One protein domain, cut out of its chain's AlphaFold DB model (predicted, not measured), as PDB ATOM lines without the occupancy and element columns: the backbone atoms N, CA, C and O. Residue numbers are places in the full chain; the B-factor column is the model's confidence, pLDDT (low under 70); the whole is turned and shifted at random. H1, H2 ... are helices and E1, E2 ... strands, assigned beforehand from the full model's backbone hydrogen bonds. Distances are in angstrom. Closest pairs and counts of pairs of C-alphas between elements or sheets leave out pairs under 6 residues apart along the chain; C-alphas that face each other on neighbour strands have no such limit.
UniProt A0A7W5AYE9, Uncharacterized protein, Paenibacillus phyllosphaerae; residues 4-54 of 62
ATOM      1  N   VAL A   4     -52.009  16.980  17.999       80.50
ATOM      2  CA  VAL A   4     -52.356  16.189  16.808       80.50
ATOM      3  C   VAL A   4     -51.492  16.600  15.614       80.50
ATOM      4  O   VAL A   4     -51.000  15.738  14.890       80.50
ATOM      5  N   ASP A   5     -51.244  17.899  15.447       79.56
ATOM      6  CA  ASP A   5     -50.364  18.411  14.391       79.56
ATOM      7  C   ASP A   5     -48.906  17.989  14.606       79.56
ATOM      8  O   ASP A   5     -48.225  17.631  13.647       79.56
ATOM      9  N   LEU A   6     -48.439  18.000  15.861       78.19
ATOM     10  CA  LEU A   6     -47.095  17.541  16.223       78.19
ATOM     11  C   LEU A   6     -46.941  16.035  15.956       78.19
ATOM     12  O   LEU A   6     -45.944  15.611  15.381       78.19
ATOM     13  N   ARG A   7     -47.962  15.234  16.296       78.19
ATOM     14  CA  ARG A   7     -47.989  13.781  16.057       78.19
ATOM     15  C   ARG A   7     -47.933  13.425  14.576       78.19
ATOM     16  O   ARG A   7     -47.206  12.514  14.203       78.19
ATOM     17  N   LYS A   8     -48.638  14.168  13.717       82.56
ATOM     18  CA  LYS A   8     -48.557  13.992  12.253       82.56
ATOM     19  C   LYS A   8     -47.159  14.264  11.693       82.56
ATOM     20  O   LYS A   8     -46.846  13.806  10.604       82.56
ATOM     21  N   LYS A   9     -46.335  15.014  12.428       78.25
ATOM     22  CA  LYS A   9     -44.956  15.354  12.071       78.25
ATOM     23  C   LYS A   9     -43.942  14.552  12.889       78.25
ATOM     24  O   LYS A   9     -42.798  14.978  12.973       78.25
ATOM     25  N   MET A  10     -44.334  13.422  13.494       71.56
ATOM     26  CA  MET A  10     -43.467  12.665  14.406       71.56
ATOM     27  C   MET A  10     -42.131  12.243  13.789       71.56
ATOM     28  O   MET A  10     -41.127  12.229  14.484       71.56
ATOM     29  N   GLU A  11     -42.101  11.965  12.486       73.38
ATOM     30  CA  GLU A  11     -40.868  11.633  11.755       73.38
ATOM     31  C   GLU A  11     -39.900  12.820  11.629       73.38
ATOM     32  O   GLU A  11     -38.716  12.641  11.365       73.38
ATOM     33  N   LEU A  12     -40.401  14.041  11.824       78.00
ATOM     34  CA  LEU A  12     -39.659  15.291  11.678       78.00
ATOM     35  C   LEU A  12     -39.384  15.978  13.023       78.00
ATOM     36  O   LEU A  12     -38.704  17.006  13.048       78.00
ATOM     37  N   VAL A  13     -39.930  15.457  14.129       84.31
ATOM     38  CA  VAL A  13     -39.703  16.000  15.473       84.31
ATOM     39  C   VAL A  13     -38.717  15.134  16.251       84.31
ATOM     40  O   VAL A  13     -38.884  13.924  16.367       84.31
ATOM     41  N   ALA A  14     -37.700  15.761  16.832       87.44
ATOM     42  CA  ALA A  14     -36.756  15.119  17.732       87.44
ATOM     43  C   ALA A  14     -37.149  15.408  19.184       87.44
ATOM     44  O   ALA A  14     -37.412  16.551  19.554       87.44
ATOM     45  N   TYR A  15     -37.191  14.375  20.022       87.44
ATOM     46  CA  TYR A  15     -37.376  14.551  21.460       87.44
ATOM     47  C   TYR A  15     -36.100  15.124  22.088       87.44
ATOM     48  O   TYR A  15     -35.010  14.615  21.839       87.44
ATOM     49  N   LEU A  16     -36.237  16.179  22.895       88.81
ATOM     50  CA  LEU A  16     -35.116  16.831  23.577       88.81
ATOM     51  C   LEU A  16     -35.048  16.510  25.072       88.81
ATOM     52  O   LEU A  16     -33.966  16.553  25.649       88.81
ATOM     53  N   GLY A  17     -36.183  16.225  25.713       89.81
ATOM     54  CA  GLY A  17     -36.229  15.940  27.146       89.81
ATOM     55  C   GLY A  17     -37.547  16.334  27.804       89.81
ATOM     56  O   GLY A  17     -38.471  16.821  27.152       89.81
ATOM     57  N   PHE A  18     -37.616  16.142  29.118       89.31
ATOM     58  CA  PHE A  18     -38.736  16.573  29.949       89.31
ATOM     59  C   PHE A  18     -38.266  17.676  30.905       89.31
ATOM     60  O   PHE A  18     -37.280  17.497  31.621       89.31
ATOM     61  N   ASP A  19     -38.947  18.823  30.884       87.88
ATOM     62  CA  ASP A  19     -38.763  19.898  31.863       87.88
ATOM     63  C   ASP A  19     -39.609  19.563  33.097       87.88
ATOM     64  O   ASP A  19     -40.836  19.705  33.092       87.88
ATOM     65  N   GLU A  20     -38.939  19.114  34.159       84.44
ATOM     66  CA  GLU A  20     -39.569  18.725  35.424       84.44
ATOM     67  C   GLU A  20     -40.245  19.890  36.153       84.44
ATOM     68  O   GLU A  20     -41.242  19.686  36.848       84.44
ATOM     69  N   ILE A  21     -39.730  21.113  35.993       84.44
ATOM     70  CA  ILE A  21     -40.246  22.306  36.675       84.44
ATOM     71  C   ILE A  21     -41.578  22.706  36.047       84.44
ATOM     72  O   ILE A  21     -42.550  22.984  36.748       84.44
ATOM     73  N   LYS A  22     -41.624  22.724  34.713       84.19
ATOM     74  CA  LYS A  22     -42.812  23.136  33.954       84.19
ATOM     75  C   LYS A  22     -43.721  21.963  33.586       84.19
ATOM     76  O   LYS A  22     -44.767  22.192  32.989       84.19
ATOM     77  N   LYS A  23     -43.336  20.731  33.939       87.06
ATOM     78  CA  LYS A  23     -44.044  19.478  33.632       87.06
ATOM     79  C   LYS A  23     -44.416  19.373  32.148       87.06
ATOM     80  O   LYS A  23     -45.578  19.145  31.793       87.06
ATOM     81  N   MET A  24     -43.423  19.565  31.278       89.81
ATOM     82  CA  MET A  24     -43.613  19.508  29.827       89.81
ATOM     83  C   MET A  24     -42.578  18.641  29.116       89.81
ATOM     84  O   MET A  24     -41.398  18.653  29.457       89.81
ATOM     85  N   TRP A  25     -43.009  17.953  28.062       89.75
ATOM     86  CA  TRP A  25     -42.100  17.318  27.108       89.75
ATOM     87  C   TRP A  25     -41.654  18.332  26.067       89.75
ATOM     88  O   TRP A  25     -42.479  19.059  25.510       89.75
ATOM     89  N   VAL A  26     -40.360  18.357  25.789       90.38
ATOM     90  CA  VAL A  26     -39.738  19.292  24.862       90.38
ATOM     91  C   VAL A  26     -39.295  18.543  23.612       90.38
ATOM     92  O   VAL A  26     -38.630  17.510  23.686       90.38
ATOM     93  N   TYR A  27     -39.669  19.084  22.460       89.75
ATOM     94  CA  TYR A  27     -39.365  18.553  21.138       89.75
ATOM     95  C   TYR A  27     -38.758  19.653  20.270       89.75
ATOM     96  O   TYR A  27     -39.083  20.827  20.442       89.75
ATOM     97  N   SER A  28     -37.928  19.291  19.301       89.56
ATOM     98  CA  SER A  28     -37.482  20.185  18.234       89.56
ATOM     99  C   SER A  28     -37.944  19.684  16.873       89.56
ATOM    100  O   SER A  28     -38.188  18.500  16.683       89.56
ATOM    101  N   PHE A  29     -38.087  20.595  15.922       86.31
ATOM    102  CA  PHE A  29     -38.464  20.324  14.538       86.31
ATOM    103  C   PHE A  29     -37.621  21.221  13.641       86.31
ATOM    104  O   PHE A  29     -37.554  22.430  13.880       86.31
ATOM    105  N   LYS A  30     -36.997  20.647  12.612       84.00
ATOM    106  CA  LYS A  30     -36.291  21.417  11.584       84.00
ATOM    107  C   LYS A  30     -37.265  21.681  10.438       84.00
ATOM    108  O   LYS A  30     -37.771  20.739   9.832       84.00
ATOM    109  N   ASP A  31     -37.590  22.948  10.198       79.00
ATOM    110  CA  ASP A  31     -38.513  23.312   9.123       79.00
ATOM    111  C   ASP A  31     -37.861  23.236   7.730       79.00
ATOM    112  O   ASP A  31     -36.663  22.982   7.589       79.00
ATOM    113  N   ILE A  32     -38.667  23.455   6.684       79.38
ATOM    114  CA  ILE A  32     -38.219  23.434   5.279       79.38
ATOM    115  C   ILE A  32     -37.153  24.495   4.954       79.38
ATOM    116  O   ILE A  32     -36.502  24.404   3.919       79.38
ATOM    117  N   TYR A  33     -36.979  25.496   5.820       82.69
ATOM    118  CA  TYR A  33     -35.973  26.552   5.705       82.69
ATOM    119  C   TYR A  33     -34.768  26.289   6.615       82.69
ATOM    120  O   TYR A  33     -34.022  27.213   6.938       82.69
ATOM    121  N   GLU A  34     -34.605  25.046   7.065       77.81
ATOM    122  CA  GLU A  34     -33.573  24.608   7.999       77.81
ATOM    123  C   GLU A  34     -33.606  25.270   9.385       77.81
ATOM    124  O   GLU A  34     -32.661  25.123  10.166       77.81
ATOM    125  N   ARG A  35     -34.694  25.958   9.747       81.75
ATOM    126  CA  ARG A  35     -34.804  26.595  11.061       81.75
ATOM    127  C   ARG A  35     -35.272  25.575  12.089       81.75
ATOM    128  O   ARG A  35     -36.326  24.956  11.942       81.75
ATOM    129  N   THR A  36     -34.503  25.442  13.162       83.81
ATOM    130  CA  THR A  36     -34.892  24.634  14.318       83.81
ATOM    131  C   THR A  36     -35.901  25.403  15.158       83.81
ATOM    132  O   THR A  36     -35.579  26.436  15.746       83.81
ATOM    133  N   ARG A  37     -37.122  24.881  15.244       86.50
ATOM    134  CA  ARG A  37     -38.155  25.350  16.169       86.50
ATOM    135  C   ARG A  37     -38.277  24.376  17.323       86.50
ATOM    136  O   ARG A  37     -38.252  23.165  17.111       86.50
ATOM    137  N   THR A  38     -38.429  24.902  18.530       89.38
ATOM    138  CA  THR A  38     -38.598  24.093  19.738       89.38
ATOM    139  C   THR A  38     -40.022  24.228  20.248       89.38
ATOM    140  O   THR A  38     -40.607  25.308  20.220       89.38
ATOM    141  N   PHE A  39     -40.582  23.129  20.735       89.38
ATOM    142  CA  PHE A  39     -41.949  23.036  21.197       89.38
ATOM    143  C   PHE A  39     -42.037  22.333  22.547       89.38
ATOM    144  O   PHE A  39     -41.401  21.306  22.761       89.38
ATOM    145  N   GLY A  40     -42.866  22.874  23.432       90.00
ATOM    146  CA  GLY A  40     -43.242  22.286  24.709       90.00
ATOM    147  C   GLY A  40     -44.663  21.729  24.672       90.00
ATOM    148  O   GLY A  40     -45.596  22.404  24.223       90.00
ATOM    149  N   VAL A  41     -44.836  20.508  25.169       90.06
ATOM    150  CA  VAL A  41     -46.131  19.848  25.357       90.06
ATOM    151  C   VAL A  41     -46.384  19.695  26.850       90.06
ATOM    152  O   VAL A  41     -45.713  18.908  27.513       90.06
ATOM    153  N   LEU A  42     -47.349  20.444  27.378       87.62
ATOM    154  CA  LEU A  42     -47.755  20.365  28.781       87.62
ATOM    155  C   LEU A  42     -48.649  19.144  29.020       87.62
ATOM    156  O   LEU A  42     -49.570  18.874  28.244       87.62
ATOM    157  N   ALA A  43     -48.411  18.428  30.119       80.12
ATOM    158  CA  ALA A  43     -49.252  17.302  30.512       80.12
ATOM    159  C   ALA A  43     -50.721  17.723  30.680       80.12
ATOM    160  O   ALA A  43     -51.032  18.721  31.326       80.12
ATOM    161  N   GLY A  44     -51.630  16.964  30.062       79.25
ATOM    162  CA  GLY A  44     -53.071  17.223  30.112       79.25
ATOM    163  C   GLY A  44     -53.569  18.363  29.214       79.25
ATOM    164  O   GLY A  44     -54.772  18.609  29.179       79.25
ATOM    165  N   GLN A  45     -52.698  19.040  28.455       83.38
ATOM    166  CA  GLN A  45     -53.106  20.101  27.529       83.38
ATOM    167  C   GLN A  45     -53.004  19.657  26.072       83.38
ATOM    168  O   GLN A  45     -52.032  19.039  25.676       83.38
ATOM    169  N   LEU A  46     -53.978  20.031  25.236       81.31
ATOM    170  CA  LEU A  46     -53.950  19.753  23.788       81.31
ATOM    171  C   LEU A  46     -53.108  20.753  22.981       81.31
ATOM    172  O   LEU A  46     -52.837  20.535  21.795       81.31
ATOM    173  N   LYS A  47     -52.740  21.876  23.603       84.25
ATOM    174  CA  LYS A  47     -51.980  22.952  22.970       84.25
ATOM    175  C   LYS A  47     -50.484  22.707  23.108       84.25
ATOM    176  O   LYS A  47     -50.010  22.227  24.130       84.25
ATOM    177  N   VAL A  48     -49.761  23.091  22.063       87.00
ATOM    178  CA  VAL A  48     -48.299  23.086  22.023       87.00
ATOM    179  C   VAL A  48     -47.816  24.526  22.121       87.00
ATOM    180  O   VAL A  48     -48.357  25.401  21.437       87.00
ATOM    181  N   ILE A  49     -46.810  24.765  22.956       88.69
ATOM    182  CA  ILE A  49     -46.193  26.082  23.133       88.69
ATOM    183  C   ILE A  49     -44.891  26.107  22.339       88.69
ATOM    184  O   ILE A  49     -44.086  25.188  22.452       88.69
ATOM    185  N   GLU A  50     -44.673  27.139  21.529       88.19
ATOM    186  CA  GLU A  50     -43.384  27.357  20.870       88.19
ATOM    187  C   GLU A  50     -42.403  27.989  21.865       88.19
ATOM    188  O   GLU A  50     -42.711  28.991  22.512       88.19
ATOM    189  N   LEU A  51     -41.231  27.376  22.010       86.44
ATOM    190  CA  LEU A  51     -40.158  27.833  22.881       86.44
ATOM    191  C   LEU A  51     -39.129  28.571  22.020       86.44
ATOM    192  O   LEU A  51     -38.475  27.971  21.169       86.44
ATOM    193  N   LEU A  52     -38.992  29.881  22.243       82.06
ATOM    194  CA  LEU A  52     -38.075  30.741  21.482       82.06
ATOM    195  C   LEU A  52     -36.596  30.447  21.775       82.06
ATOM    196  O   LEU A  52     -35.731  30.719  20.951       82.06
ATOM    197  N   THR A  53     -36.303  29.901  22.955       78.94
ATOM    198  CA  THR A  53     -34.961  29.505  23.379       78.94
ATOM    199  C   THR A  53     -35.039  28.295  24.307       78.94
ATOM    200  O   THR A  53     -36.028  28.112  25.018       78.94
ATOM    201  N   LEU A  54     -33.985  27.475  24.305       77.81
ATOM    202  CA  LEU A  54     -33.789  26.395  25.278       77.81
ATOM    203  C   LEU A  54     -33.166  26.900  26.590       77.81
ATOM    204  O   LEU A  54     -33.048  26.151  27.559       77.81
TER     205      LEU A  54
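This is residues 4 to 54 of the 62 residues of an uncharacterized protein of Paenibacillus phyllosphaerae (UniProt A0A7W5AYE9). The domain is built on a single strongly twisted sheet of four strands, E1 to E4, with a short helix, H1, over one face of it. The sheet is a row of three hairpins, E1 to E4, whose strand lines turn by 96 degrees from edge to edge, leaving the short edge strand E4 nearly crosswise to E1. The printed part has 51 residues, with H1 first and then E1, E2, E3 and E4 along the chain; the sheet's order is E1, E2, E3, E4, antiparallel throughout, and the class is mostly strand. The whole is compact, with a radius of gyration of the C-alphas of 10.6 A and spans of 31 by 23 by 14 A.

H1 is residues 4 to 8, beginning at C-alpha 4 at (-52.356, 16.189, 16.808), and measures 6.3 A. E1 is residues 13 to 19, 16.9 A long, from C-alpha 13 at (-39.703, 16.000, 15.473). E2, residues 24 to 30, and E3, residues 36 to 42, are each 19.8 A long. E4, residues 48 to 51, is 9.5 A long and ends at C-alpha 51 at (-40.158, 27.833, 22.881).

E1 to E4 form a meander, each strand the antiparallel neighbour of the one before. In the hairpin of E1 and E2 the directions stand at 153 degrees, and N 14 and O 28 are within hydrogen-bond range at 2.8 A. In the hairpin of E2 and E3 the angle is 157 degrees, with N 27 and O 39 at 2.8 A and N 39 and O 27 at 2.8 A. In the hairpin of E3 and E4 the angle is 133 degrees; the C-alphas of Phe 39 and Glu 50 face each other at 4.6 A, and N 40 and O 49 are 2.8 A apart. The edge strands E1 and E4 are apart. H1 is on the sheet, with a height over the sheet of 9.3 A from a local plane through just 6 of its C-alphas. It lies over E3, but only just: 3 of its 5 C-alphas fall on E3 and 2 on E2. The closest C-alphas of H1 and E1 are those of Leu 6 and Val 13, 7.6 A apart. In H1 every O i to N i+4 pair is within hydrogen-bond range.

The two C-alphas farthest apart are those of Ile 21 and Tyr 33, at 31.6 A. The printed part runs from residue 4 to 54 with no cut. The four links, H1 to E1, E1 to E2, E2 to E3 and E3 to E4, are tight. The mean pLDDT of the printed part is 84.1, and no printed residue is under 70.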